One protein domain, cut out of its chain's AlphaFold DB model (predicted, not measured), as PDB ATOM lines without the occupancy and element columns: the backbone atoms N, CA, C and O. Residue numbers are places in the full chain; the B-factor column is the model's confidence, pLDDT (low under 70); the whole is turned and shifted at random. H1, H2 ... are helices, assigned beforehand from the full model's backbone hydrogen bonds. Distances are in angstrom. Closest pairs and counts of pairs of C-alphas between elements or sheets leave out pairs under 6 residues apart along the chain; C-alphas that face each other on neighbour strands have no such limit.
ATOM      1  N   MET A  66     223.789 198.934 250.808       90.62
ATOM      2  CA  MET A  66     224.608 197.770 250.456       90.62
ATOM      3  C   MET A  66     224.929 196.910 251.676       90.62
ATOM      4  O   MET A  66     224.817 195.687 251.620       90.62
ATOM      5  N   GLU A  67     225.259 197.529 252.809       91.88
ATOM      6  CA  GLU A  67     225.494 196.790 254.050       91.88
ATOM      7  C   GLU A  67     224.221 196.124 254.579       91.88
ATOM      8  O   GLU A  67     224.270 195.038 255.168       91.88
ATOM      9  N   ILE A  68     223.061 196.750 254.355       92.19
ATOM     10  CA  ILE A  68     221.766 196.141 254.670       92.19
ATOM     11  C   ILE A  68     221.558 194.894 253.803       92.19
ATOM     12  O   ILE A  68     221.183 193.852 254.341       92.19
ATOM     13  N   ALA A  69     221.850 194.959 252.499       94.00
ATOM     14  CA  ALA A  69     221.756 193.803 251.606       94.00
ATOM     15  C   ALA A  69     222.655 192.644 252.070       94.00
ATOM     16  O   ALA A  69     222.189 191.506 252.158       94.00
ATOM     17  N   VAL A  70     223.905 192.932 252.452       95.06
ATOM     18  CA  VAL A  70     224.823 191.935 253.035       95.06
ATOM     19  C   VAL A  70     224.246 191.352 254.327       95.06
ATOM     20  O   VAL A  70     224.201 190.138 254.500       95.06
ATOM     21  N   THR A  71     223.727 192.200 255.217       93.69
ATOM     22  CA  THR A  71     223.133 191.762 256.490       93.69
ATOM     23  C   THR A  71     221.940 190.826 256.277       93.69
ATOM     24  O   THR A  71     221.787 189.839 256.997       93.69
ATOM     25  N   VAL A  72     221.076 191.120 255.300       94.12
ATOM     26  CA  VAL A  72     219.930 190.266 254.959       94.12
ATOM     27  C   VAL A  72     220.401 188.933 254.380       94.12
ATOM     28  O   VAL A  72     219.903 187.895 254.822       94.12
ATOM     29  N   TYR A  73     221.374 188.953 253.464       97.19
ATOM     30  CA  TYR A  73     221.982 187.743 252.905       97.19
ATOM     31  C   TYR A  73     222.541 186.837 254.004       97.19
ATOM     32  O   TYR A  73     222.127 185.685 254.104       97.19
ATOM     33  N   GLU A  74     223.401 187.362 254.878       97.25
ATOM     34  CA  GLU A  74     224.018 186.574 255.952       97.25
ATOM     35  C   GLU A  74     222.972 186.042 256.939       97.25
ATOM     36  O   GLU A  74     223.023 184.883 257.353       97.25
ATOM     37  N   LYS A  75     221.944 186.840 257.260       95.38
ATOM     38  CA  LYS A  75     220.831 186.396 258.111       95.38
ATOM     39  C   LYS A  75     220.060 185.225 257.496       95.38
ATOM     40  O   LYS A  75     219.678 184.309 258.225       95.38
ATOM     41  N   MET A  76     219.795 185.260 256.191       97.06
ATOM     42  CA  MET A  76     219.096 184.184 255.477       97.06
ATOM     43  C   MET A  76     219.981 182.951 255.301       97.06
ATOM     44  O   MET A  76     219.520 181.839 255.540       97.06
ATOM     45  N   LYS A  77     221.253 183.148 254.951       97.62
ATOM     46  CA  LYS A  77     222.245 182.082 254.795       97.62
ATOM     47  C   LYS A  77     222.472 181.319 256.096       97.62
ATOM     48  O   LYS A  77     222.465 180.097 256.085       97.62
ATOM     49  N   ALA A  78     222.629 182.018 257.217       97.44
ATOM     50  CA  ALA A  78     222.814 181.373 258.513       97.44
ATOM     51  C   ALA A  78     221.513 180.771 259.060       97.44
ATOM     52  O   ALA A  78     221.552 179.747 259.732       97.44
ATOM     53  N   ASN A  79     220.371 181.438 258.835       96.62
ATOM     54  CA  ASN A  79     219.060 181.087 259.400       96.62
ATOM     55  C   ASN A  79     219.122 180.687 260.885       96.62
ATOM     56  O   ASN A  79     218.413 179.792 261.330       96.62
ATOM     57  N   ALA A  80     219.961 181.365 261.671       95.56
ATOM     58  CA  ALA A  80     220.317 180.922 263.022       95.56
ATOM     59  C   ALA A  80     219.117 180.786 263.981       95.56
ATOM     60  O   ALA A  80     219.194 180.077 264.976       95.56
ATOM     61  N   LYS A  81     218.007 181.479 263.692       93.50
ATOM     62  CA  LYS A  81     216.763 181.425 264.479       93.50
ATOM     63  C   LYS A  81     215.694 180.496 263.889       93.50
ATOM     64  O   LYS A  81     214.595 180.436 264.420       93.50
ATOM     65  N   GLY A  82     215.966 179.846 262.757       95.88
ATOM     66  CA  GLY A  82     214.991 179.019 262.042       95.88
ATOM     67  C   GLY A  82     213.821 179.800 261.434       95.88
ATOM     68  O   GLY A  82     212.838 179.198 261.012       95.88
ATOM     69  N   ASN A  83     213.890 181.137 261.381       94.56
ATOM     70  CA  ASN A  83     212.736 181.963 261.019       94.56
ATOM     71  C   ASN A  83     212.190 181.664 259.616       94.56
ATOM     72  O   ASN A  83     210.984 181.724 259.408       94.56
ATOM     73  N   PHE A  84     213.069 181.380 258.652       96.19
ATOM     74  CA  PHE A  84     212.670 181.178 257.254       96.19
ATOM     75  C   PHE A  84     212.132 179.771 256.973       96.19
ATOM     76  O   PHE A  84     211.571 179.532 255.907       96.19
ATOM     77  N   THR A  85     212.259 178.870 257.945       96.19
ATOM     78  CA  THR A  85     211.817 177.473 257.879       96.19
ATOM     79  C   THR A  85     210.690 177.164 258.865       96.19
ATOM     80  O   THR A  85     210.190 176.048 258.853       96.19
ATOM     81  N   ASN A  86     210.284 178.119 259.711       96.94
ATOM     82  CA  ASN A  86     209.189 177.947 260.667       96.94
ATOM     83  C   ASN A  86     207.842 178.389 260.054       96.94
ATOM     84  O   ASN A  86     207.646 179.598 259.879       96.94
ATOM     85  N   PRO A  87     206.895 177.461 259.798       96.50
ATOM     86  CA  PRO A  87     205.597 177.790 259.221       96.50
ATOM     87  C   PRO A  87     204.766 178.777 260.038       96.50
ATOM     88  O   PRO A  87     204.040 179.571 259.451       96.50
ATOM     89  N   GLU A  88     204.879 178.799 261.365       97.31
ATOM     90  CA  GLU A  88     204.120 179.730 262.218       97.31
ATOM     91  C   GLU A  88     204.483 181.194 261.948       97.31
ATOM     92  O   GLU A  88     203.684 182.107 262.141       97.31
ATOM     93  N   LEU A  89     205.700 181.439 261.458       96.56
ATOM     94  CA  LEU A  89     206.164 182.781 261.132       96.56
ATOM     95  C   LEU A  89     205.771 183.212 259.722       96.56
ATOM     96  O   LEU A  89     206.066 184.345 259.341       96.56
ATOM     97  N   PHE A  90     205.115 182.355 258.946       97.12
ATOM     98  CA  PHE A  90     204.731 182.644 257.573       97.12
ATOM     99  C   PHE A  90     203.495 183.534 257.512       97.12
ATOM    100  O   PHE A  90     202.566 183.381 258.300       97.12
ATOM    101  N   THR A  91     203.456 184.450 256.546       96.81
ATOM    102  CA  THR A  91     202.330 185.383 256.388       96.81
ATOM    103  C   THR A  91     200.981 184.694 256.193       96.81
ATOM    104  O   THR A  91     199.980 185.183 256.700       96.81
ATOM    105  N   GLU A  92     200.938 183.548 255.510       95.31
ATOM    106  CA  GLU A  92     199.714 182.748 255.348       95.31
ATOM    107  C   GLU A  92     199.189 182.148 256.661       95.31
ATOM    108  O   GLU A  92     198.013 181.818 256.743       95.31
ATOM    109  N   ASN A  93     200.040 182.066 257.687       96.19
ATOM    110  CA  ASN A  93     199.723 181.527 259.006       96.19
ATOM    111  C   ASN A  93     199.674 182.634 260.080       96.19
ATOM    112  O   ASN A  93     199.766 182.350 261.270       96.19
ATOM    113  N   GLY A  94     199.556 183.906 259.676       93.75
ATOM    114  CA  GLY A  94     199.489 185.054 260.592       93.75
ATOM    115  C   GLY A  94     200.847 185.618 261.036       93.75
ATOM    116  O   GLY A  94     200.895 186.541 261.848       93.75
ATOM    117  N   GLY A  95     201.955 185.104 260.499       95.19
ATOM    118  CA  GLY A  95     203.303 185.599 260.759       95.19
ATOM    119  C   GLY A  95     203.750 186.749 259.840       95.19
ATOM    120  O   GLY A  95     202.959 187.398 259.161       95.19
ATOM    121  N   HIS A  96     205.060 187.019 259.810       93.38
ATOM    122  CA  HIS A  96     205.667 188.169 259.112       93.38
ATOM    123  C   HIS A  96     206.657 187.786 257.993       93.38
ATOM    124  O   HIS A  96     207.210 188.655 257.309       93.38
ATOM    125  N   ILE A  97     206.925 186.495 257.800       96.19
ATOM    126  CA  ILE A  97     207.796 185.977 256.745       96.19
ATOM    127  C   ILE A  97     206.968 185.789 255.476       96.19
ATOM    128  O   ILE A  97     206.127 184.898 255.383       96.19
ATOM    129  N   THR A  98     207.205 186.663 254.500       96.06
ATOM    130  CA  THR A  98     206.487 186.684 253.225       96.06
ATOM    131  C   THR A  98     206.949 185.566 252.289       96.06
ATOM    132  O   THR A  98     208.068 185.058 252.410       96.06
ATOM    133  N   LYS A  99     206.137 185.256 251.269       96.25
ATOM    134  CA  LYS A  99     206.535 184.371 250.158       96.25
ATOM    135  C   LYS A  99     207.856 184.808 249.516       96.25
ATOM    136  O   LYS A  99     208.757 183.990 249.383       96.25
ATOM    137  N   LYS A 100     208.025 186.111 249.258       94.50
ATOM    138  CA  LYS A 100     209.264 186.678 248.702       94.50
ATOM    139  C   LYS A 100     210.481 186.453 249.603       94.50
ATOM    140  O   LYS A 100     211.558 186.146 249.106       94.50
ATOM    141  N   HIS A 101     210.337 186.573 250.928       95.88
ATOM    142  CA  HIS A 101     211.432 186.231 251.844       95.88
ATOM    143  C   HIS A 101     211.851 184.765 251.702       95.88
ATOM    144  O   HIS A 101     213.045 184.476 251.724       95.88
ATOM    145  N   ARG A 102     210.885 183.855 251.532       96.50
ATOM    146  CA  ARG A 102     211.162 182.426 251.339       96.50
ATOM    147  C   ARG A 102     211.749 182.117 249.967       96.50
ATOM    148  O   ARG A 102     212.660 181.313 249.893       96.50
ATOM    149  N   GLU A 103     211.313 182.791 248.907       97.44
ATOM    150  CA  GLU A 103     211.919 182.672 247.570       97.44
ATOM    151  C   GLU A 103     213.409 183.031 247.592       97.44
ATOM    152  O   GLU A 103     214.240 182.299 247.057       97.44
ATOM    153  N   VAL A 104     213.753 184.137 248.255       97.19
ATOM    154  CA  VAL A 104     215.146 184.560 248.426       97.19
ATOM    155  C   VAL A 104     215.927 183.539 249.254       97.19
ATOM    156  O   VAL A 104     217.029 183.153 248.871       97.19
ATOM    157  N   PHE A 105     215.361 183.097 250.379       98.06
ATOM    158  CA  PHE A 105     215.975 182.094 251.245       98.06
ATOM    159  C   PHE A 105     216.248 180.784 250.487       98.06
ATOM    160  O   PHE A 105     217.388 180.327 250.463       98.06
ATOM    161  N   ASN A 106     215.247 180.241 249.796       98.06
ATOM    162  CA  ASN A 106     215.371 179.026 248.993       98.06
ATOM    163  C   ASN A 106     216.417 179.201 247.887       98.06
ATOM    164  O   ASN A 106     217.275 178.346 247.720       98.06
ATOM    165  N   PHE A 107     216.447 180.342 247.190       98.44
ATOM    166  CA  PHE A 107     217.493 180.608 246.197       98.44
ATOM    167  C   PHE A 107     218.903 180.545 246.801       98.44
ATOM    168  O   PHE A 107     219.804 179.974 246.188       98.44
ATOM    169  N   ILE A 108     219.105 181.118 247.992       98.31
ATOM    170  CA  ILE A 108     220.402 181.094 248.679       98.31
ATOM    171  C   ILE A 108     220.800 179.660 249.046       98.31
ATOM    172  O   ILE A 108     221.948 179.278 248.814       98.31
ATOM    173  N   HIS A 109     219.874 178.866 249.584       97.88
ATOM    174  CA  HIS A 109     220.164 177.521 250.095       97.88
ATOM    175  C   HIS A 109     220.186 176.448 249.005       97.88
ATOM    176  O   HIS A 109     221.185 175.740 248.877       97.88
ATOM    177  N   ASP A 110     219.159 176.384 248.160       97.69
ATOM    178  CA  ASP A 110     219.009 175.356 247.122       97.69
ATOM    179  C   ASP A 110     220.114 175.463 246.066       97.69
ATOM    180  O   ASP A 110     220.642 174.455 245.596       97.69
ATOM    181  N   LYS A 111     220.511 176.694 245.710       96.81
ATOM    182  CA  LYS A 111     221.586 176.945 244.735       96.81
ATOM    183  C   LYS A 111     222.958 177.154 245.369       96.81
ATOM    184  O   LYS A 111     223.916 177.376 244.633       96.81
ATOM    185  N   LYS A 112     223.067 177.127 246.705       97.25
ATOM    186  CA  LYS A 112     224.281 177.523 247.447       97.25
ATOM    187  C   LYS A 112     224.825 178.878 246.968       97.25
ATOM    188  O   LYS A 112     226.026 179.041 246.753       97.25
ATOM    189  N   ALA A 113     223.924 179.833 246.743       97.94
ATOM    190  CA  ALA A 113     224.246 181.054 246.022       97.94
ATOM    191  C   ALA A 113     225.239 181.938 246.791       97.94
ATOM    192  O   ALA A 113     225.116 182.160 248.004       97.94
ATOM    193  N   THR A 114     226.200 182.510 246.068       98.25
ATOM    194  CA  THR A 114     227.091 183.548 246.599       98.25
ATOM    195  C   THR A 114     226.330 184.858 246.814       98.25
ATOM    196  O   THR A 114     225.248 185.062 246.254       98.25
ATOM    197  N   PHE A 115     226.909 185.785 247.586       97.75
ATOM    198  CA  PHE A 115     226.331 187.123 247.741       97.75
ATOM    199  C   PHE A 115     226.122 187.807 246.383       97.75
ATOM    200  O   PHE A 115     225.057 188.364 246.152       97.75
ATOM    201  N   GLN A 116     227.082 187.702 245.456       97.44
ATOM    202  CA  GLN A 116     226.976 188.299 244.121       97.44
ATOM    203  C   GLN A 116     225.784 187.742 243.325       97.44
ATOM    204  O   GLN A 116     225.049 188.503 242.701       97.44
ATOM    205  N   GLN A 117     225.561 186.424 243.362       97.94
ATOM    206  CA  GLN A 117     224.428 185.795 242.675       97.94
ATOM    207  C   GLN A 117     223.090 186.227 243.281       97.94
ATOM    208  O   GLN A 117     222.167 186.580 242.551       97.94
ATOM    209  N   TYR A 118     222.995 186.242 244.614       97.31
ATOM    210  CA  TYR A 118     221.845 186.783 245.340       97.31
ATOM    211  C   TYR A 118     221.585 188.250 244.967       97.31
ATOM    212  O   TYR A 118     220.460 188.630 244.641       97.31
ATOM    213  N   PHE A 119     222.635 189.063 244.973       96.00
ATOM    214  CA  PHE A 119     222.555 190.489 244.722       96.00
ATOM    215  C   PHE A 119     222.020 190.780 243.316       96.00
ATOM    216  O   PHE A 119     221.006 191.460 243.162       96.00
ATOM    217  N   ASN A 120     222.629 190.169 242.297       95.38
ATOM    218  CA  ASN A 120     222.236 190.340 240.898       95.38
ATOM    219  C   ASN A 120     220.808 189.843 240.618       95.38
ATOM    220  O   ASN A 120     220.102 190.399 239.775       95.38
ATOM    221  N   GLN A 121     220.367 188.801 241.325       95.94
ATOM    222  CA  GLN A 121     219.028 188.247 241.153       95.94
ATOM    223  C   GLN A 121     217.943 189.145 241.763       95.94
ATOM    224  O   GLN A 121     216.872 189.289 241.174       95.94
ATOM    225  N   PHE A 122     218.182 189.726 242.943       94.44
ATOM    226  CA  PHE A 122     217.115 190.344 243.741       94.44
ATOM    227  C   PHE A 122     217.193 191.872 243.872       94.44
ATOM    228  O   PHE A 122     216.200 192.479 244.280       94.44
ATOM    229  N   PHE A 123     218.301 192.510 243.486       92.19
ATOM    230  CA  PHE A 123     218.504 193.967 243.571       92.19
ATOM    231  C   PHE A 123     218.617 194.619 242.190       92.19
ATOM    232  O   PHE A 123     219.551 195.352 241.892       92.19
ATOM    233  N   GLN A 124     217.630 194.356 241.334       88.88
ATOM    234  CA  GLN A 124     217.560 194.913 239.975       88.88
ATOM    235  C   GLN A 124     216.886 196.295 239.909       88.88
ATOM    236  O   GLN A 124     216.811 196.904 238.847       88.88
TER     237      GLN A 124
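AT A GLANCE: This is residues 66 to 124 of the 169 residues of an uncharacterized protein of Cryomorphaceae bacterium BACL11 MAG-121015-bin20 (UniProt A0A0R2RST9). Three short helices pack with their centres at the corners of a triangle, each touching the other two; H2 and H3 fold into a helical hairpin, and H1 runs steeply across the pair. From the end of H1 a wide loop, residues 79 to 98, swings out to one end of the longest axis and returns to the start of H2. The printed part has 59 residues with three named helices, H1, H2 and H3 in that order, and no named strand; the class is all helix. It is compact, with a radius of gyration of the C-alphas of 11.4 A and spans of 32 by 23 by 22 A.

HOW THE PARTS SIT: Begin at H1, residues 66 to 78, and look from its residues 76 to 77 to residues 105 to 109 of H2, residues 99 to 110. There the two touch, the closest C-alphas being those of Met 76 and Phe 105, 5.7 A apart. They run the same way at a steep tilt of 68 degrees, only just short of about perpendicular. Look next from residues 69 to 73 of H1 to H3, residues 115 to 122. These touch too, with the C-alphas of Tyr 73 and Phe 115 closest at 6.8 A, and their lines are about perpendicular at 77 degrees. H2 touches H3 with residues 104 to 108 alone; the closest C-alphas, of Ile 108 and Tyr 118, are 6.8 A apart. H2 and H3 form a hairpin, running opposite ways at a shallow tilt of 34.9 degrees, only just short of steep. The helix packing is mostly crossed, but only just, with 1 of 3 pairs at a shallow tilt. In H1, H2 and H3 you will find every backbone O i to N i+4 pair within hydrogen-bond range.

IN THESE COORDINATES: Find C-alpha 66 at (224.608, 197.770, 250.456); from there H1 runs 18.4 A to C-alpha 78. Pick up H2 at C-alpha 99, at (206.535, 184.371, 250.158), and go 15.7 A to C-alpha 110. H3 runs from C-alpha 115 for 10.6 A to C-alpha 122 at (217.115, 190.344, 243.741).

THE WHOLE: The two C-alphas farthest apart are those of Gly 94, in the loop, and Gln 116, in H3, at 32.2 A. The link from H1 to H2 is long, with 20 residues, and their C-alphas lie 7 to 18 A from the mean of all C-alphas. The link from H2 to H3 is tight, with 4 residues. The printed part has no cut; its first and last C-alphas, of Met 66 and Gln 124, are 12.9 A apart. The mean pLDDT of the printed part is 95.9, and no printed residue is under 70.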